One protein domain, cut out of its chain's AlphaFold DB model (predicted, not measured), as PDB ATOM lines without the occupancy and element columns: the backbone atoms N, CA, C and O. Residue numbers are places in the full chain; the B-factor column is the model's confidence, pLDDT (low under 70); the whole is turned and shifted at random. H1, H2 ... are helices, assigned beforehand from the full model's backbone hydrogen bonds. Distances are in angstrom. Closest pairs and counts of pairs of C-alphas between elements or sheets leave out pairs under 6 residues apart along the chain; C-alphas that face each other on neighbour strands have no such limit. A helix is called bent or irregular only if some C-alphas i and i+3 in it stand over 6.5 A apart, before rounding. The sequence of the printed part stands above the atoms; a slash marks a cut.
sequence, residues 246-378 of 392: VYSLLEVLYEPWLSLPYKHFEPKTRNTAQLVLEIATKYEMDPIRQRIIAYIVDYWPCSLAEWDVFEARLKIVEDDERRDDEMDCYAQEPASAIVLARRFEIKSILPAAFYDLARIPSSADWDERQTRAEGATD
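Overview. This is residues 246 to 378 of the 392 residues of an uncharacterized protein of Phellinidium pouzarii (UniProt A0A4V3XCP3). Two helical hairpins, H2 with H3 and H5 with H6, stand side by side as a loose four-helix group, with H1 crossing H2 on the side away from H5. Toward the other end of the long axis, H4 and H7 lie off this group and touch no helix, and the long loop of residues 319 to 333 runs from H4 to H5, its C-alphas 4 to 23 A from the mean of all C-alphas. The printed part has 133 residues with seven named helices, H1 to H7 in chain order, and no named strand; the class is all helix. The whole is compact, with a radius of gyration of the C-alphas of 15.4 A, and rounded, spanning 43 by 39 by 25 A.

Arrangement. H4, residues 304 to 318, is the longest helix by residues and touches no helix. A tight link joins it to H3, residues 286 to 299, though H3 and H4 are apart. H3 forms a hairpin with H2, residues 272 to 282: with residues 286 to 292 alone it touches H2, at a shallow tilt of 31 degrees, opposite ways. The closest C-alphas, of Leu 277 and Arg 289, are 5.9 A apart. H1, residues 246 to 254, touches H2 about perpendicular, at 89 degrees, and the closest C-alphas, of Leu 249 and Val 276, are 5.7 A apart. H5, residues 334 to 343, and H6, residues 347 to 359, form the other hairpin. They touch at a shallow tilt of 25 degrees, opposite ways, and the closest C-alphas, of Pro 334 and Ala 353, are 5.1 A apart. H2 and H5 run the same way at 1 degrees and are close but not clearly touching; the closest C-alphas, of Gln 274 and Leu 340, are 6.6 A apart. H3 and H6 are also close but not clearly touching, with the closest C-alphas, of Val 297 and Ile 349, 6.2 A apart, while H3 and H5 are near each other. H7, residues 366 to 377, touches no helix. Every O i to N i+4 pair is within hydrogen-bond range in H1, H2, H3, H4 and H5; the counts are 7 of 9 in H6 and 7 of 8 in H7.

Along the chain. H4 is 21.0 A long from first to last C-alpha, from (-14.430, -18.130, -25.683) to (-29.875, -20.340, -11.620). H3 and H6 are each 20.0 A long and H7 is 17.3 A. H6 is irregular: C-alphas 348 and 351 are 7.2 A apart. H1 begins at C-alpha 246, (-3.146, -33.246, 7.480), and H7 ends at C-alpha 377, (-26.268, -28.767, 7.416).

Size, cuts and confidence. The C-alphas farthest apart, of Glu 284 and Glu 321, are 45.2 A apart. The printed part has no cut. The links from H1 to H2 and from H4 to H5 are long, with 17 and 15 residues. The mean pLDDT of the printed part is 70.6; residues 256 to 271, 313 to 333 and 362 to 378 are under 70, and H7 has a mean of 49.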
ATOM      1  N   VAL A 246      -3.463 -31.809   7.440       88.94
ATOM      2  CA  VAL A 246      -3.146 -33.246   7.480       88.94
ATOM      3  C   VAL A 246      -4.360 -34.076   7.075       88.94
ATOM      4  O   VAL A 246      -4.223 -35.001   6.281       88.94
ATOM      5  N   TYR A 247      -5.552 -33.727   7.562       87.50
ATOM      6  CA  TYR A 247      -6.784 -34.414   7.187       87.50
ATOM      7  C   TYR A 247      -7.040 -34.335   5.678       87.50
ATOM      8  O   TYR A 247      -7.260 -35.365   5.046       87.50
ATOM      9  N   SER A 248      -6.938 -33.136   5.092       83.00
ATOM     10  CA  SER A 248      -7.157 -32.934   3.653       83.00
ATOM     11  C   SER A 248      -6.132 -33.697   2.806       83.00
ATOM     12  O   SER A 248      -6.476 -34.265   1.773       83.00
ATOM     13  N   LEU A 249      -4.874 -33.770   3.256       86.56
ATOM     14  CA  LEU A 249      -3.848 -34.576   2.592       86.56
ATOM     15  C   LEU A 249      -4.181 -36.072   2.628       86.56
ATOM     16  O   LEU A 249      -4.078 -36.749   1.606       86.56
ATOM     17  N   LEU A 250      -4.564 -36.594   3.796       88.19
ATOM     18  CA  LEU A 250      -4.923 -38.005   3.947       88.19
ATOM     19  C   LEU A 250      -6.145 -38.362   3.100       88.19
ATOM     20  O   LEU A 250      -6.160 -39.420   2.476       88.19
ATOM     21  N   GLU A 251      -7.120 -37.462   3.009       84.56
ATOM     22  CA  GLU A 251      -8.278 -37.636   2.138       84.56
ATOM     23  C   GLU A 251      -7.861 -37.764   0.664       84.56
ATOM     24  O   GLU A 251      -8.303 -38.679  -0.026       84.56
ATOM     25  N   VAL A 252      -6.929 -36.931   0.192       82.00
ATOM     26  CA  VAL A 252      -6.420 -37.004  -1.190       82.00
ATOM     27  C   VAL A 252      -5.586 -38.259  -1.457       82.00
ATOM     28  O   VAL A 252      -5.648 -38.813  -2.556       82.00
ATOM     29  N   LEU A 253      -4.821 -38.731  -0.473       84.38
ATOM     30  CA  LEU A 253      -3.947 -39.900  -0.617       84.38
ATOM     31  C   LEU A 253      -4.691 -41.237  -0.571       84.38
ATOM     32  O   LEU A 253      -4.351 -42.153  -1.320       84.38
ATOM     33  N   TYR A 254      -5.663 -41.376   0.332       84.50
ATOM     34  CA  TYR A 254      -6.393 -42.633   0.530       84.50
ATOM     35  C   TYR A 254      -7.675 -42.705  -0.292       84.50
ATOM     36  O   TYR A 254      -8.071 -43.795  -0.700       84.50
ATOM     37  N   GLU A 255      -8.281 -41.560  -0.604       77.12
ATOM     38  CA  GLU A 255      -9.523 -41.479  -1.368       77.12
ATOM     39  C   GLU A 255      -9.389 -40.514  -2.573       77.12
ATOM     40  O   GLU A 255     -10.084 -39.492  -2.659       77.12
ATOM     41  N   PRO A 256      -8.522 -40.819  -3.567       67.69
ATOM     42  CA  PRO A 256      -8.255 -39.905  -4.684       67.69
ATOM     43  C   PRO A 256      -9.474 -39.587  -5.564       67.69
ATOM     44  O   PRO A 256      -9.478 -38.577  -6.265       67.69
ATOM     45  N   TRP A 257     -10.491 -40.458  -5.581       57.72
ATOM     46  CA  TRP A 257     -11.709 -40.285  -6.385       57.72
ATOM     47  C   TRP A 257     -12.795 -39.457  -5.683       57.72
ATOM     48  O   TRP A 257     -13.659 -38.912  -6.363       57.72
ATOM     49  N   LEU A 258     -12.743 -39.332  -4.351       55.19
ATOM     50  CA  LEU A 258     -13.732 -38.598  -3.549       55.19
ATOM     51  C   LEU A 258     -13.325 -37.141  -3.285       55.19
ATOM     52  O   LEU A 258     -14.185 -36.293  -3.089       55.19
ATOM     53  N   SER A 259     -12.025 -36.833  -3.281       57.66
ATOM     54  CA  SER A 259     -11.507 -35.580  -2.706       57.66
ATOM     55  C   SER A 259     -11.381 -34.394  -3.665       57.66
ATOM     56  O   SER A 259     -11.358 -33.257  -3.200       57.66
ATOM     57  N   LEU A 260     -11.281 -34.622  -4.981       55.81
ATOM     58  CA  LEU A 260     -10.909 -33.558  -5.926       55.81
ATOM     59  C   LEU A 260     -11.941 -33.270  -7.035       55.81
ATOM     60  O   LEU A 260     -12.144 -32.089  -7.273       55.81
ATOM     61  N   PRO A 261     -12.666 -34.236  -7.643       49.25
ATOM     62  CA  PRO A 261     -13.686 -33.913  -8.656       49.25
ATOM     63  C   PRO A 261     -15.099 -33.655  -8.099       49.25
ATOM     64  O   PRO A 261     -15.911 -33.017  -8.760       49.25
ATOM     65  N   TYR A 262     -15.416 -34.174  -6.906       43.19
ATOM     66  CA  TYR A 262     -16.801 -34.263  -6.409       43.19
ATOM     67  C   TYR A 262     -17.093 -33.433  -5.155       43.19
ATOM     68  O   TYR A 262     -18.253 -33.213  -4.837       43.19
ATOM     69  N   LYS A 263     -16.079 -32.908  -4.459       46.59
ATOM     70  CA  LYS A 263     -16.298 -32.051  -3.280       46.59
ATOM     71  C   LYS A 263     -16.462 -30.565  -3.587       46.59
ATOM     72  O   LYS A 263     -16.580 -29.757  -2.674       46.59
ATOM     73  N   HIS A 264     -16.565 -30.188  -4.861       43.88
ATOM     74  CA  HIS A 264     -17.096 -28.865  -5.198       43.88
ATOM     75  C   HIS A 264     -18.515 -28.647  -4.682       43.88
ATOM     76  O   HIS A 264     -18.935 -27.505  -4.629       43.88
ATOM     77  N   PHE A 265     -19.211 -29.702  -4.253       39.41
ATOM     78  CA  PHE A 265     -20.587 -29.612  -3.794       39.41
ATOM     79  C   PHE A 265     -20.757 -29.376  -2.282       39.41
ATOM     80  O   PHE A 265     -21.881 -29.326  -1.799       39.41
ATOM     81  N   GLU A 266     -19.673 -29.187  -1.518       41.41
ATOM     82  CA  GLU A 266     -19.761 -28.940  -0.072       41.41
ATOM     83  C   GLU A 266     -19.380 -27.482   0.288       41.41
ATOM     84  O   GLU A 266     -18.244 -27.052   0.049       41.41
ATOM     85  N   PRO A 267     -20.274 -26.713   0.946       37.94
ATOM     86  CA  PRO A 267     -20.026 -25.330   1.384       37.94
ATOM     87  C   PRO A 267     -18.780 -25.175   2.269       37.94
ATOM     88  O   PRO A 267     -18.112 -24.140   2.265       37.94
ATOM     89  N   LYS A 268     -18.424 -26.245   2.992       44.97
ATOM     90  CA  LYS A 268     -17.270 -26.330   3.899       44.97
ATOM     91  C   LYS A 268     -15.929 -26.524   3.161       44.97
ATOM     92  O   LYS A 268     -14.873 -26.431   3.782       44.97
ATOM     93  N   THR A 269     -15.936 -26.782   1.849       51.34
ATOM     94  CA  THR A 269     -14.751 -27.162   1.044       51.34
ATOM     95  C   THR A 269     -14.051 -25.971   0.374       51.34
ATOM     96  O   THR A 269     -13.057 -26.152  -0.333       51.34
ATOM     97  N   ARG A 270     -14.480 -24.726   0.640       50.47
ATOM     98  CA  ARG A 270     -13.911 -23.503   0.030       50.47
ATOM     99  C   ARG A 270     -12.382 -23.392   0.149       50.47
ATOM    100  O   ARG A 270     -11.743 -22.822  -0.727       50.47
ATOM    101  N   ASN A 271     -11.781 -24.036   1.153       63.25
ATOM    102  CA  ASN A 271     -10.337 -23.998   1.395       63.25
ATOM    103  C   ASN A 271      -9.603 -25.328   1.169       63.25
ATOM    104  O   ASN A 271      -8.387 -25.362   1.327       63.25
ATOM    105  N   THR A 272     -10.263 -26.419   0.772       71.62
ATOM    106  CA  THR A 272      -9.593 -27.734   0.702       71.62
ATOM    107  C   THR A 272      -8.491 -27.760  -0.353       71.62
ATOM    108  O   THR A 272      -7.383 -28.203  -0.067       71.62
ATOM    109  N   ALA A 273      -8.734 -27.204  -1.545       75.12
ATOM    110  CA  ALA A 273      -7.703 -27.105  -2.579       75.12
ATOM    111  C   ALA A 273      -6.494 -26.286  -2.098       75.12
ATOM    112  O   ALA A 273      -5.352 -26.679  -2.326       75.12
ATOM    113  N   GLN A 274      -6.734 -25.189  -1.374       78.31
ATOM    114  CA  GLN A 274      -5.665 -24.392  -0.780       78.31
ATOM    115  C   GLN A 274      -4.892 -25.190   0.277       78.31
ATOM    116  O   GLN A 274      -3.668 -25.253   0.201       78.31
ATOM    117  N   LEU A 275      -5.582 -25.828   1.230       80.62
ATOM    118  CA  LEU A 275      -4.968 -26.633   2.292       80.62
ATOM    119  C   LEU A 275      -4.089 -27.744   1.710       80.62
ATOM    120  O   LEU A 275      -2.954 -27.931   2.153       80.62
ATOM    121  N   VAL A 276      -4.589 -28.447   0.690       84.06
ATOM    122  CA  VAL A 276      -3.845 -29.526   0.037       84.06
ATOM    123  C   VAL A 276      -2.666 -28.976  -0.764       84.06
ATOM    124  O   VAL A 276      -1.580 -29.542  -0.688       84.06
ATOM    125  N   LEU A 277      -2.814 -27.869  -1.495       85.25
ATOM    126  CA  LEU A 277      -1.689 -27.266  -2.221       85.25
ATOM    127  C   LEU A 277      -0.598 -26.755  -1.270       85.25
ATOM    128  O   LEU A 277       0.586 -26.917  -1.565       85.25
ATOM    129  N   GLU A 278      -0.966 -26.179  -0.122       87.00
ATOM    130  CA  GLU A 278      -0.012 -25.721   0.895       87.00
ATOM    131  C   GLU A 278       0.805 -26.893   1.454       87.00
ATOM    132  O   GLU A 278       2.037 -26.846   1.445       87.00
ATOM    133  N   ILE A 279       0.136 -27.966   1.892       88.56
ATOM    134  CA  ILE A 279       0.819 -29.131   2.469       88.56
ATOM    135  C   ILE A 279       1.580 -29.934   1.403       88.56
ATOM    136  O   ILE A 279       2.717 -30.332   1.643       88.56
ATOM    137  N   ALA A 280       1.032 -30.090   0.194       89.62
ATOM    138  CA  ALA A 280       1.728 -30.734  -0.920       89.62
ATOM    139  C   ALA A 280       2.986 -29.957  -1.327       89.62
ATOM    140  O   ALA A 280       3.989 -30.566  -1.677       89.62
ATOM    141  N   THR A 281       2.968 -28.624  -1.250       89.56
ATOM    142  CA  THR A 281       4.166 -27.808  -1.497       89.56
ATOM    143  C   THR A 281       5.188 -27.972  -0.372       89.56
ATOM    144  O   THR A 281       6.371 -28.124  -0.651       89.56
ATOM    145  N   LYS A 282       4.744 -27.998   0.892       90.94
ATOM    146  CA  LYS A 282       5.623 -28.163   2.061       90.94
ATOM    147  C   LYS A 282       6.341 -29.518   2.096       90.94
ATOM    148  O   LYS A 282       7.491 -29.575   2.514       90.94
ATOM    149  N   TYR A 283       5.661 -30.587   1.688       91.12
ATOM    150  CA  TYR A 283       6.195 -31.954   1.680       91.12
ATOM    151  C   TYR A 283       6.648 -32.418   0.287       91.12
ATOM    152  O   TYR A 283       6.805 -33.618   0.070       91.12
ATOM    153  N   GLU A 284       6.842 -31.488  -0.653       90.69
ATOM    154  CA  GLU A 284       7.386 -31.749  -1.998       90.69
ATOM    155  C   GLU A 284       6.630 -32.847  -2.774       90.69
ATOM    156  O   GLU A 284       7.193 -33.694  -3.461       90.69
ATOM    157  N   MET A 285       5.302 -32.833  -2.679       89.88
ATOM    158  CA  MET A 285       4.409 -33.804  -3.315       89.88
ATOM    159  C   MET A 285       4.013 -33.346  -4.723       89.88
ATOM    160  O   MET A 285       2.838 -33.086  -5.013       89.88
ATOM    161  N   ASP A 286       5.001 -33.218  -5.611       87.25
ATOM    162  CA  ASP A 286       4.836 -32.651  -6.958       87.25
ATOM    163  C   ASP A 286       3.707 -33.289  -7.790       87.25
ATOM    164  O   ASP A 286       2.915 -32.535  -8.366       87.25
ATOM    165  N   PRO A 287       3.543 -34.631  -7.847       86.38
ATOM    166  CA  PRO A 287       2.497 -35.245  -8.669       86.38
ATOM    167  C   PRO A 287       1.084 -34.876  -8.206       86.38
ATOM    168  O   PRO A 287       0.183 -34.666  -9.020       86.38
ATOM    169  N   ILE A 288       0.888 -34.770  -6.889       84.56
ATOM    170  CA  ILE A 288      -0.397 -34.383  -6.297       84.56
ATOM    171  C   ILE A 288      -0.654 -32.905  -6.572       84.56
ATOM    172  O   ILE A 288      -1.741 -32.547  -7.024       84.56
ATOM    173  N   ARG A 289       0.365 -32.057  -6.385       86.31
ATOM    174  CA  ARG A 289       0.274 -30.624  -6.681       86.31
ATOM    175  C   ARG A 289      -0.119 -30.386  -8.139       86.31
ATOM    176  O   ARG A 289      -1.060 -29.644  -8.398       86.31
ATOM    177  N   GLN A 290       0.556 -31.038  -9.085       85.81
ATOM    178  CA  GLN A 290       0.269 -30.899 -10.515       85.81
ATOM    179  C   GLN A 290      -1.147 -31.350 -10.869       85.81
ATOM    180  O   GLN A 290      -1.822 -30.667 -11.633       85.81
ATOM    181  N   ARG A 291      -1.622 -32.456 -10.287       83.06
ATOM    182  CA  ARG A 291      -2.989 -32.941 -10.508       83.06
ATOM    183  C   ARG A 291      -4.036 -31.936 -10.033       83.06
ATOM    184  O   ARG A 291      -5.009 -31.701 -10.741       83.06
ATOM    185  N   ILE A 292      -3.829 -31.330  -8.866       80.06
ATOM    186  CA  ILE A 292      -4.744 -30.320  -8.321       80.06
ATOM    187  C   ILE A 292      -4.705 -29.046  -9.165       80.06
ATOM    188  O   ILE A 292      -5.752 -28.489  -9.466       80.06
ATOM    189  N   ILE A 293      -3.521 -28.602  -9.596       83.06
ATOM    190  CA  ILE A 293      -3.395 -27.437 -10.482       83.06
ATOM    191  C   ILE A 293      -4.094 -27.699 -11.816       83.06
ATOM    192  O   ILE A 293      -4.866 -26.856 -12.256       83.06
ATOM    193  N   ALA A 294      -3.853 -28.851 -12.447       82.62
ATOM    194  CA  ALA A 294      -4.496 -29.213 -13.708       82.62
ATOM    195  C   ALA A 294      -6.019 -29.202 -13.574       82.62
ATOM    196  O   ALA A 294      -6.708 -28.675 -14.436       82.62
ATOM    197  N   TYR A 295      -6.520 -29.712 -12.453       77.94
ATOM    198  CA  TYR A 295      -7.937 -29.701 -12.138       77.94
ATOM    199  C   TYR A 295      -8.504 -28.285 -11.946       77.94
ATOM    200  O   TYR A 295      -9.547 -27.957 -12.498       77.94
ATOM    201  N   ILE A 296      -7.797 -27.417 -11.216       78.12
ATOM    202  CA  ILE A 296      -8.190 -26.009 -11.077       78.12
ATOM    203  C   ILE A 296      -8.201 -25.333 -12.451       78.12
ATOM    204  O   ILE A 296      -9.136 -24.610 -12.759       78.12
ATOM    205  N   VAL A 297      -7.192 -25.566 -13.291       82.56
ATOM    206  CA  VAL A 297      -7.123 -24.973 -14.634       82.56
ATOM    207  C   VAL A 297      -8.269 -25.451 -15.524       82.56
ATOM    208  O   VAL A 297      -8.861 -24.621 -16.200       82.56
ATOM    209  N   ASP A 298      -8.607 -26.741 -15.488       77.88
ATOM    210  CA  ASP A 298      -9.717 -27.331 -16.253       77.88
ATOM    211  C   ASP A 298     -11.081 -26.731 -15.876       77.88
ATOM    212  O   ASP A 298     -11.977 -26.616 -16.708       77.88
ATOM    213  N   TYR A 299     -11.229 -26.287 -14.626       74.88
ATOM    214  CA  TYR A 299     -12.450 -25.645 -14.152       74.88
ATOM    215  C   TYR A 299     -12.652 -24.223 -14.710       74.88
ATOM    216  O   TYR A 299     -13.790 -23.773 -14.848       74.88
ATOM    217  N   TRP A 300     -11.569 -23.496 -15.007       80.00
ATOM    218  CA  TRP A 300     -11.636 -22.088 -15.408       80.00
ATOM    219  C   TRP A 300     -11.605 -21.926 -16.937       80.00
ATOM    220  O   TRP A 300     -10.623 -22.322 -17.567       80.00
ATOM    221  N   PRO A 301     -12.613 -21.270 -17.546       82.25
ATOM    222  CA  PRO A 301     -12.685 -21.116 -18.998       82.25
ATOM    223  C   PRO A 301     -11.558 -20.216 -19.531       82.25
ATOM    224  O   PRO A 301     -11.493 -19.015 -19.254       82.25
ATOM    225  N   CYS A 302     -10.663 -20.792 -20.328       79.12
ATOM    226  CA  CYS A 302      -9.516 -20.115 -20.936       79.12
ATOM    227  C   CYS A 302      -9.755 -19.734 -22.408       79.12
ATOM    228  O   CYS A 302      -8.965 -18.980 -22.982       79.12
ATOM    229  N   SER A 303     -10.842 -20.214 -23.022       84.31
ATOM    230  CA  SER A 303     -11.252 -19.874 -24.388       84.31
ATOM    231  C   SER A 303     -12.705 -19.393 -24.459       84.31
ATOM    232  O   SER A 303     -13.511 -19.687 -23.582       84.31
ATOM    233  N   LEU A 304     -13.063 -18.648 -25.511       82.62
ATOM    234  CA  LEU A 304     -14.430 -18.130 -25.683       82.62
ATOM    235  C   LEU A 304     -15.480 -19.258 -25.740       82.62
ATOM    236  O   LEU A 304     -16.546 -19.129 -25.156       82.62
ATOM    237  N   ALA A 305     -15.154 -20.382 -26.381       84.50
ATOM    238  CA  ALA A 305     -16.051 -21.535 -26.436       84.50
ATOM    239  C   ALA A 305     -16.254 -22.185 -25.054       84.50
ATOM    240  O   ALA A 305     -17.355 -22.612 -24.724       84.50
ATOM    241  N   GLU A 306     -15.206 -22.240 -24.226       81.94
ATOM    242  CA  GLU A 306     -15.323 -22.696 -22.835       81.94
ATOM    243  C   GLU A 306     -16.156 -21.725 -21.992       81.94
ATOM    244  O   GLU A 306     -16.905 -22.166 -21.125       81.94
ATOM    245  N   TRP A 307     -16.075 -20.419 -22.270       83.44
ATOM    246  CA  TRP A 307     -16.927 -19.409 -21.636       83.44
ATOM    247  C   TRP A 307     -18.409 -19.627 -21.938       83.44
ATOM    248  O   TRP A 307     -19.215 -19.586 -21.012       83.44
ATOM    249  N   ASP A 308     -18.769 -19.930 -23.188       82.44
ATOM    250  CA  ASP A 308     -20.158 -20.231 -23.557       82.44
ATOM    251  C   ASP A 308     -20.694 -21.459 -22.791       82.44
ATOM    252  O   ASP A 308     -21.823 -21.456 -22.296       82.44
ATOM    253  N   VAL A 309     -19.866 -22.500 -22.636       79.31
ATOM    254  CA  VAL A 309     -20.199 -23.704 -21.850       79.31
ATOM    255  C   VAL A 309     -20.320 -23.384 -20.358       79.31
ATOM    256  O   VAL A 309     -21.246 -23.854 -19.695       79.31
ATOM    257  N   PHE A 310     -19.405 -22.574 -19.825       76.38
ATOM    258  CA  PHE A 310     -19.408 -22.138 -18.431       76.38
ATOM    259  C   PHE A 310     -20.665 -21.321 -18.097       76.38
ATOM    260  O   PHE A 310     -21.329 -21.591 -17.096       76.38
ATOM    261  N   GLU A 311     -21.066 -20.390 -18.967       77.00
ATOM    262  CA  GLU A 311     -22.308 -19.629 -18.808       77.00
ATOM    263  C   GLU A 311     -23.558 -20.502 -18.913       77.00
ATOM    264  O   GLU A 311     -24.497 -20.328 -18.135       77.00
ATOM    265  N   ALA A 312     -23.584 -21.447 -19.855       75.88
ATOM    266  CA  ALA A 312     -24.687 -22.394 -19.973       75.88
ATOM    267  C   ALA A 312     -24.842 -23.229 -18.691       75.88
ATOM    268  O   ALA A 312     -25.962 -23.437 -18.228       75.88
ATOM    269  N   ARG A 313     -23.727 -23.645 -18.073       69.50
ATOM    270  CA  ARG A 313     -23.726 -24.351 -16.784       69.50
ATOM    271  C   ARG A 313     -24.261 -23.483 -15.645       69.50
ATOM    272  O   ARG A 313     -25.046 -23.982 -14.847       69.50
ATOM    273  N   LEU A 314     -23.861 -22.212 -15.568       68.00
ATOM    274  CA  LEU A 314     -24.344 -21.287 -14.536       68.00
ATOM    275  C   LEU A 314     -25.856 -21.040 -14.642       68.00
ATOM    276  O   LEU A 314     -26.536 -21.043 -13.621       68.00
ATOM    277  N   LYS A 315     -26.391 -20.907 -15.860       68.56
ATOM    278  CA  LYS A 315     -27.836 -20.724 -16.086       68.56
ATOM    279  C   LYS A 315     -28.667 -21.924 -15.637       68.56
ATOM    280  O   LYS A 315     -29.709 -21.733 -15.032       68.56
ATOM    281  N   ILE A 316     -28.184 -23.150 -15.866       66.75
ATOM    282  CA  ILE A 316     -28.861 -24.374 -15.394       66.75
ATOM    283  C   ILE A 316     -29.024 -24.363 -13.867       66.75
ATOM    284  O   ILE A 316     -30.047 -24.810 -13.365       66.75
ATOM    285  N   VAL A 317     -28.027 -23.852 -13.139       58.97
ATOM    286  CA  VAL A 317     -28.069 -23.748 -11.671       58.97
ATOM    287  C   VAL A 317     -28.986 -22.608 -11.216       58.97
ATOM    288  O   VAL A 317     -29.665 -22.738 -10.204       58.97
ATOM    289  N   GLU A 318     -29.024 -21.492 -11.948       59.12
ATOM    290  CA  GLU A 318     -29.875 -20.340 -11.620       59.12
ATOM    291  C   GLU A 318     -31.373 -20.606 -11.875       59.12
ATOM    292  O   GLU A 318     -32.208 -20.115 -11.113       59.12
ATOM    293  N   ASP A 319     -31.694 -21.417 -12.890       55.56
ATOM    294  CA  ASP A 319     -33.061 -21.773 -13.303       55.56
ATOM    295  C   ASP A 319     -33.658 -22.978 -12.539       55.56
ATOM    296  O   ASP A 319     -34.841 -23.286 -12.714       55.56
ATOM    297  N   ASP A 320     -32.891 -23.678 -11.692       53.44
ATOM    298  CA  ASP A 320     -33.444 -24.751 -10.855       53.44
ATOM    299  C   ASP A 320     -34.236 -24.153  -9.677       53.44
ATOM    300  O   ASP A 320     -33.701 -23.765  -8.637       53.44
ATOM    301  N   GLU A 321     -35.557 -24.061  -9.850       47.38
ATOM    302  CA  GLU A 321     -36.502 -23.589  -8.830       47.38
ATOM    303  C   GLU A 321     -36.551 -24.496  -7.581       47.38
ATOM    304  O   GLU A 321     -37.110 -24.096  -6.554       47.38
ATOM    305  N   ARG A 322     -35.945 -25.696  -7.617       51.62
ATOM    306  CA  ARG A 322     -35.711 -26.541  -6.436       51.62
ATOM    307  C   ARG A 322     -34.449 -26.094  -5.704       51.62
ATOM    308  O   ARG A 322     -33.463 -26.824  -5.636       51.62
ATOM    309  N   ARG A 323     -34.491 -24.895  -5.123       48.28
ATOM    310  CA  ARG A 323     -33.500 -24.455  -4.132       48.28
ATOM    311  C   ARG A 323     -33.608 -25.308  -2.865       48.28
ATOM    312  O   ARG A 323     -34.119 -24.849  -1.849       48.28
ATOM    313  N   ASP A 324     -33.139 -26.544  -2.934       43.00
ATOM    314  CA  ASP A 324     -32.605 -27.205  -1.756       43.00
ATOM    315  C   ASP A 324     -31.277 -26.494  -1.455       43.00
ATOM    316  O   ASP A 324     -30.420 -26.370  -2.332       43.00
ATOM    317  N   ASP A 325     -31.113 -25.987  -0.229       46.56
ATOM    318  CA  ASP A 325     -29.934 -25.230   0.245       46.56
ATOM    319  C   ASP A 325     -28.587 -25.985   0.058       46.56
ATOM    320  O   ASP A 325     -27.509 -25.432   0.277       46.56
ATOM    321  N   GLU A 326     -28.630 -27.248  -0.379       42.69
ATOM    322  CA  GLU A 326     -27.493 -28.085  -0.780       42.69
ATOM    323  C   GLU A 326     -26.869 -27.686  -2.135       42.69
ATOM    324  O   GLU A 326     -25.712 -28.018  -2.396       42.69
ATOM    325  N   MET A 327     -27.597 -26.950  -2.988       41.78
ATOM    326  CA  MET A 327     -27.238 -26.677  -4.389       41.78
ATOM    327  C   MET A 327     -26.538 -25.316  -4.616       41.78
ATOM    328  O   MET A 327     -26.348 -24.895  -5.751       41.78
ATOM    329  N   ASP A 328     -26.123 -24.604  -3.562       43.03
ATOM    330  CA  ASP A 328     -25.443 -23.288  -3.648       43.03
ATOM    331  C   ASP A 328     -23.900 -23.404  -3.781       43.03
ATOM    332  O   ASP A 328     -23.132 -22.456  -3.606       43.03
ATOM    333  N   CYS A 329     -23.419 -24.606  -4.096       43.59
ATOM    334  CA  CYS A 329     -22.015 -25.016  -4.076       43.59
ATOM    335  C   CYS A 329     -21.313 -24.974  -5.454       43.59
ATOM    336  O   CYS A 329     -20.108 -25.183  -5.555       43.59
ATOM    337  N   TYR A 330     -22.028 -24.652  -6.535       46.94
ATOM    338  CA  TYR A 330     -21.552 -24.874  -7.910       46.94
ATOM    339  C   TYR A 330     -20.515 -23.882  -8.428       46.94
ATOM    340  O   TYR A 330     -19.882 -24.183  -9.435       46.94
ATOM    341  N   ALA A 331     -20.327 -22.725  -7.791       51.09
ATOM    342  CA  ALA A 331     -19.395 -21.706  -8.261       51.09
ATOM    343  C   ALA A 331     -18.262 -21.509  -7.251       51.09
ATOM    344  O   ALA A 331     -18.477 -21.007  -6.146       51.09
ATOM    345  N   GLN A 332     -17.034 -21.878  -7.633       58.25
ATOM    346  CA  GLN A 332     -15.862 -21.385  -6.915       58.25
ATOM    347  C   GLN A 332     -15.892 -19.857  -6.908       58.25
ATOM    348  O   GLN A 332     -15.966 -19.232  -7.962       58.25
ATOM    349  N   GLU A 333     -15.808 -19.264  -5.721       68.19
ATOM    350  CA  GLU A 333     -15.734 -17.818  -5.581       68.19
ATOM    351  C   GLU A 333     -14.491 -17.295  -6.336       68.19
ATOM    352  O   GLU A 333     -13.358 -17.686  -6.010       68.19
ATOM    353  N   PRO A 334     -14.656 -16.398  -7.326       75.81
ATOM    354  CA  PRO A 334     -13.543 -15.954  -8.160       75.81
ATOM    355  C   PRO A 334     -12.461 -15.223  -7.360       75.81
ATOM    356  O   PRO A 334     -11.281 -15.307  -7.700       75.81
ATOM    357  N   ALA A 335     -12.817 -14.554  -6.257       76.81
ATOM    358  CA  ALA A 335     -11.846 -13.903  -5.380       76.81
ATOM    359  C   ALA A 335     -10.899 -14.918  -4.710       76.81
ATOM    360  O   ALA A 335      -9.675 -14.753  -4.775       76.81
ATOM    361  N   SER A 336     -11.445 -15.998  -4.146       76.75
ATOM    362  CA  SER A 336     -10.670 -17.099  -3.558       76.75
ATOM    363  C   SER A 336      -9.755 -17.767  -4.595       76.75
ATOM    364  O   SER A 336      -8.568 -17.992  -4.331       76.75
ATOM    365  N   ALA A 337     -10.253 -17.984  -5.816       78.81
ATOM    366  CA  ALA A 337      -9.453 -18.520  -6.918       78.81
ATOM    367  C   ALA A 337      -8.296 -17.587  -7.319       78.81
ATOM    368  O   ALA A 337      -7.179 -18.062  -7.519       78.81
ATOM    369  N   ILE A 338      -8.505 -16.264  -7.369       83.75
ATOM    370  CA  ILE A 338      -7.442 -15.280  -7.655       83.75
ATOM    371  C   ILE A 338      -6.351 -15.307  -6.576       83.75
ATOM    372  O   ILE A 338      -5.159 -15.242  -6.899       83.75
ATOM    373  N   VAL A 339      -6.734 -15.389  -5.298       83.69
ATOM    374  CA  VAL A 339      -5.781 -15.463  -4.177       83.69
ATOM    375  C   VAL A 339      -4.935 -16.731  -4.286       83.69
ATOM    376  O   VAL A 339      -3.704 -16.658  -4.221       83.69
ATOM    377  N   LEU A 340      -5.578 -17.875  -4.523       82.94
ATOM    378  CA  LEU A 340      -4.911 -19.160  -4.711       82.94
ATOM    379  C   LEU A 340      -3.979 -19.128  -5.932       82.94
ATOM    380  O   LEU A 340      -2.806 -19.489  -5.826       82.94
ATOM    381  N   ALA A 341      -4.463 -18.621  -7.066       86.00
ATOM    382  CA  ALA A 341      -3.709 -18.498  -8.308       86.00
ATOM    383  C   ALA A 341      -2.442 -17.658  -8.142       86.00
ATOM    384  O   ALA A 341      -1.375 -18.027  -8.627       86.00
ATOM    385  N   ARG A 342      -2.536 -16.532  -7.426       87.94
ATOM    386  CA  ARG A 342      -1.375 -15.685  -7.128       87.94
ATOM    387  C   ARG A 342      -0.388 -16.376  -6.194       87.94
ATOM    388  O   ARG A 342       0.812 -16.244  -6.397       87.94
ATOM    389  N   ARG A 343      -0.883 -17.103  -5.191       85.75
ATOM    390  CA  ARG A 343      -0.047 -17.767  -4.184       85.75
ATOM    391  C   ARG A 343       0.739 -18.955  -4.739       85.75
ATOM    392  O   ARG A 343       1.881 -19.143  -4.341       85.75
ATOM    393  N   PHE A 344       0.141 -19.727  -5.644       84.62
ATOM    394  CA  PHE A 344       0.760 -20.903  -6.272       84.62
ATOM    395  C   PHE A 344       1.217 -20.653  -7.717       84.62
ATOM    396  O   PHE A 344       1.492 -21.598  -8.450       84.62
ATOM    397  N   GLU A 345       1.284 -19.385  -8.132       86.56
ATOM    398  CA  GLU A 345       1.750 -18.937  -9.451       86.56
ATOM    399  C   GLU A 345       1.003 -19.539 -10.663       86.56
ATOM    400  O   GLU A 345       1.547 -19.658 -11.764       86.56
ATOM    401  N   ILE A 346      -0.287 -19.850 -10.505       86.44
ATOM    402  CA  ILE A 346      -1.165 -20.376 -11.561       86.44
ATOM    403  C   ILE A 346      -1.687 -19.211 -12.415       86.44
ATOM    404  O   ILE A 346      -2.810 -18.735 -12.264       86.44
ATOM    405  N   LYS A 347      -0.846 -18.699 -13.316       87.12
ATOM    406  CA  LYS A 347      -1.158 -17.488 -14.103       87.12
ATOM    407  C   LYS A 347      -2.267 -17.681 -15.143       87.12
ATOM    408  O   LYS A 347      -2.874 -16.690 -15.541       87.12
ATOM    409  N   SER A 348      -2.520 -18.915 -15.581       87.62
ATOM    410  CA  SER A 348      -3.489 -19.236 -16.640       87.62
ATOM    411  C   SER A 348      -4.923 -18.862 -16.275       87.62
ATOM    412  O   SER A 348      -5.643 -18.354 -17.125       87.62
ATOM    413  N   ILE A 349      -5.313 -19.039 -15.010       85.88
ATOM    414  CA  ILE A 349      -6.696 -18.815 -14.563       85.88
ATOM    415  C   ILE A 349      -7.001 -17.353 -14.218       85.88
ATOM    416  O   ILE A 349      -8.162 -16.972 -14.096       85.88
ATOM    417  N   LEU A 350      -5.975 -16.505 -14.070       87.88
ATOM    418  CA  LEU A 350      -6.148 -15.124 -13.609       87.88
ATOM    419  C   LEU A 350      -7.044 -14.279 -14.528       87.88
ATOM    420  O   LEU A 350      -7.937 -13.622 -13.995       87.88
ATOM    421  N   PRO A 351      -6.859 -14.256 -15.866       89.12
ATOM    422  CA  PRO A 351      -7.703 -13.439 -16.737       89.12
ATOM    423  C   PRO A 351      -9.177 -13.831 -16.627       89.12
ATOM    424  O   PRO A 351     -10.037 -12.956 -16.537       89.12
ATOM    425  N   ALA A 352      -9.443 -15.138 -16.575       86.31
ATOM    426  CA  ALA A 352     -10.789 -15.671 -16.495       86.31
ATOM    427  C   ALA A 352     -11.459 -15.327 -15.157       86.31
ATOM    428  O   ALA A 352     -12.559 -14.783 -15.133       86.31
ATOM    429  N   ALA A 353     -10.750 -15.543 -14.048       85.69
ATOM    430  CA  ALA A 353     -11.261 -15.255 -12.712       85.69
ATOM    431  C   ALA A 353     -11.471 -13.751 -12.457       85.69
ATOM    432  O   ALA A 353     -12.444 -13.368 -11.812       85.69
ATOM    433  N   PHE A 354     -10.606 -12.871 -12.985       87.50
ATOM    434  CA  PHE A 354     -10.824 -11.418 -12.894       87.50
ATOM    435  C   PHE A 354     -12.036 -10.953 -13.697       87.50
ATOM    436  O   PHE A 354     -12.741 -10.045 -13.257       87.50
ATOM    437  N   TYR A 355     -12.262 -11.550 -14.868       86.75
ATOM    438  CA  TYR A 355     -13.431 -11.247 -15.682       86.75
ATOM    439  C   TYR A 355     -14.722 -11.702 -14.992       86.75
ATOM    440  O   TYR A 355     -15.671 -10.924 -14.926       86.75
ATOM    441  N   ASP A 356     -14.728 -12.901 -14.404       81.94
ATOM    442  CA  ASP A 356     -15.868 -13.403 -13.632       81.94
ATOM    443  C   ASP A 356     -16.166 -12.517 -12.412       81.94
ATOM    444  O   ASP A 356     -17.292 -12.066 -12.217       81.94
ATOM    445  N   LEU A 357     -15.128 -12.136 -11.656       83.25
ATOM    446  CA  LEU A 357     -15.265 -11.224 -10.518       83.25
ATOM    447  C   LEU A 357     -15.881  -9.874 -10.915       83.25
ATOM    448  O   LEU A 357     -16.683  -9.320 -10.170       83.25
ATOM    449  N   ALA A 358     -15.523  -9.338 -12.086       84.69
ATOM    450  CA  ALA A 358     -16.043  -8.060 -12.570       84.69
ATOM    451  C   ALA A 358     -17.530  -8.110 -12.967       84.69
ATOM    452  O   ALA A 358     -18.168  -7.062 -13.062       84.69
ATOM    453  N   ARG A 359     -18.079  -9.306 -13.212       80.69
ATOM    454  CA  ARG A 359     -19.492  -9.520 -13.560       80.69
ATOM    455  C   ARG A 359     -20.389  -9.652 -12.334       80.69
ATOM    456  O   ARG A 359     -21.602  -9.488 -12.452       80.69
ATOM    457  N   ILE A 360     -19.813  -9.944 -11.171       74.94
ATOM    458  CA  ILE A 360     -20.561 -10.123  -9.929       74.94
ATOM    459  C   ILE A 360     -21.009  -8.749  -9.401       74.94
ATOM    460  O   ILE A 360     -20.179  -7.850  -9.238       74.94
ATOM    461  N   PRO A 361     -22.309  -8.549  -9.111       71.62
ATOM    462  CA  PRO A 361     -22.790  -7.299  -8.541       71.62
ATOM    463  C   PRO A 361     -22.235  -7.104  -7.126       71.62
ATOM    464  O   PRO A 361     -22.151  -8.045  -6.344       71.62
ATOM    465  N   SER A 362     -21.928  -5.863  -6.745       65.81
ATOM    466  CA  SER A 362     -21.372  -5.535  -5.420       65.81
ATOM    467  C   SER A 362     -22.309  -5.832  -4.240       65.81
ATOM    468  O   SER A 362     -21.900  -5.702  -3.093       65.81
ATOM    469  N   SER A 363     -23.573  -6.160  -4.513       61.56
ATOM    470  CA  SER A 363     -24.567  -6.607  -3.532       61.56
ATOM    471  C   SER A 363     -24.572  -8.123  -3.321       61.56
ATOM    472  O   SER A 363     -25.325  -8.602  -2.480       61.56
ATOM    473  N   ALA A 364     -23.813  -8.886  -4.113       60.06
ATOM    474  CA  ALA A 364     -23.658 -10.319  -3.916       60.06
ATOM    475  C   ALA A 364     -22.682 -10.557  -2.761       60.06
ATOM    476  O   ALA A 364     -21.466 -10.472  -2.931       60.06
ATOM    477  N   ASP A 365     -23.238 -10.829  -1.586       62.47
ATOM    478  CA  ASP A 365     -22.472 -11.234  -0.417       62.47
ATOM    479  C   ASP A 365     -22.274 -12.760  -0.432       62.47
ATOM    480  O   ASP A 365     -23.203 -13.545  -0.214       62.47
ATOM    481  N   TRP A 366     -21.052 -13.188  -0.749       58.97
ATOM    482  CA  TRP A 366     -20.666 -14.601  -0.756       58.97
ATOM    483  C   TRP A 366     -20.526 -15.186   0.660       58.97
ATOM    484  O   TRP A 366     -20.634 -16.409   0.814       58.97
ATOM    485  N   ASP A 367     -20.356 -14.341   1.683       58.34
ATOM    486  CA  ASP A 367     -20.301 -14.743   3.093       58.34
ATOM    487  C   ASP A 367     -21.719 -15.010   3.634       58.34
ATOM    488  O   ASP A 367     -21.946 -15.963   4.391       58.34
ATOM    489  N   GLU A 368     -22.715 -14.237   3.185       54.47
ATOM    490  CA  GLU A 368     -24.127 -14.468   3.529       54.47
ATOM    491  C   GLU A 368     -24.670 -15.765   2.894       54.47
ATOM    492  O   GLU A 368     -25.427 -16.513   3.517       54.47
ATOM    493  N   ARG A 369     -24.230 -16.095   1.671       52.19
ATOM    494  CA  ARG A 369     -24.516 -17.397   1.039       52.19
ATOM    495  C   ARG A 369     -23.877 -18.561   1.798       52.19
ATOM    496  O   ARG A 369     -24.493 -19.609   1.966       52.19
ATOM    497  N   GLN A 370     -22.660 -18.369   2.306       51.69
ATOM    498  CA  GLN A 370     -21.937 -19.393   3.063       51.69
ATOM    499  C   GLN A 370     -22.612 -19.714   4.401       51.69
ATOM    500  O   GLN A 370     -22.766 -20.881   4.755       51.69
ATOM    501  N   THR A 371     -23.048 -18.687   5.129       50.91
ATOM    502  CA  THR A 371     -23.705 -18.853   6.435       50.91
ATOM    503  C   THR A 371     -25.058 -19.560   6.331       50.91
ATOM    504  O   THR A 371     -25.403 -20.335   7.223       50.91
ATOM    505  N   ARG A 372     -25.802 -19.373   5.231       47.44
ATOM    506  CA  ARG A 372     -27.035 -20.141   4.960       47.44
ATOM    507  C   ARG A 372     -26.751 -21.620   4.720       47.44
ATOM    508  O   ARG A 372     -27.393 -22.469   5.332       47.44
ATOM    509  N   ALA A 373     -25.741 -21.923   3.909       45.78
ATOM    510  CA  ALA A 373     -25.373 -23.295   3.591       45.78
ATOM    511  C   ALA A 373     -24.777 -24.049   4.802       45.78
ATOM    512  O   ALA A 373     -25.035 -25.234   4.998       45.78
ATOM    513  N   GLU A 374     -24.023 -23.367   5.672       42.66
ATOM    514  CA  GLU A 374     -23.538 -23.944   6.934       42.66
ATOM    515  C   GLU A 374     -24.688 -24.221   7.921       42.66
ATOM    516  O   GLU A 374     -24.722 -25.299   8.519       42.66
ATOM    517  N   GLY A 375     -25.661 -23.307   8.027       41.28
ATOM    518  CA  GLY A 375     -26.845 -23.458   8.881       41.28
ATOM    519  C   GLY A 375     -27.821 -24.552   8.430       41.28
ATOM    520  O   GLY A 375     -28.434 -25.200   9.278       41.28
ATOM    521  N   ALA A 376     -27.926 -24.817   7.124       41.75
ATOM    522  CA  ALA A 376     -28.749 -25.904   6.593       41.75
ATOM    523  C   ALA A 376     -28.221 -27.287   7.027       41.75
ATOM    524  O   ALA A 376     -29.005 -28.146   7.434       41.75
ATOM    525  N   THR A 377     -26.894 -27.478   7.049       40.78
ATOM    526  CA  THR A 377     -26.268 -28.767   7.416       40.78
ATOM    527  C   THR A 377     -26.375 -29.135   8.899       40.78
ATOM    528  O   THR A 377     -26.284 -30.316   9.226       40.78
ATOM    529  N   ASP A 378     -26.606 -28.166   9.791       38.31
ATOM    530  CA  ASP A 378     -26.828 -28.417  11.226       38.31
ATOM    531  C   ASP A 378     -28.303 -28.738  11.556       38.31
ATOM    532  O   ASP A 378     -28.614 -29.117  12.685       38.31
TER     533      ASP A 378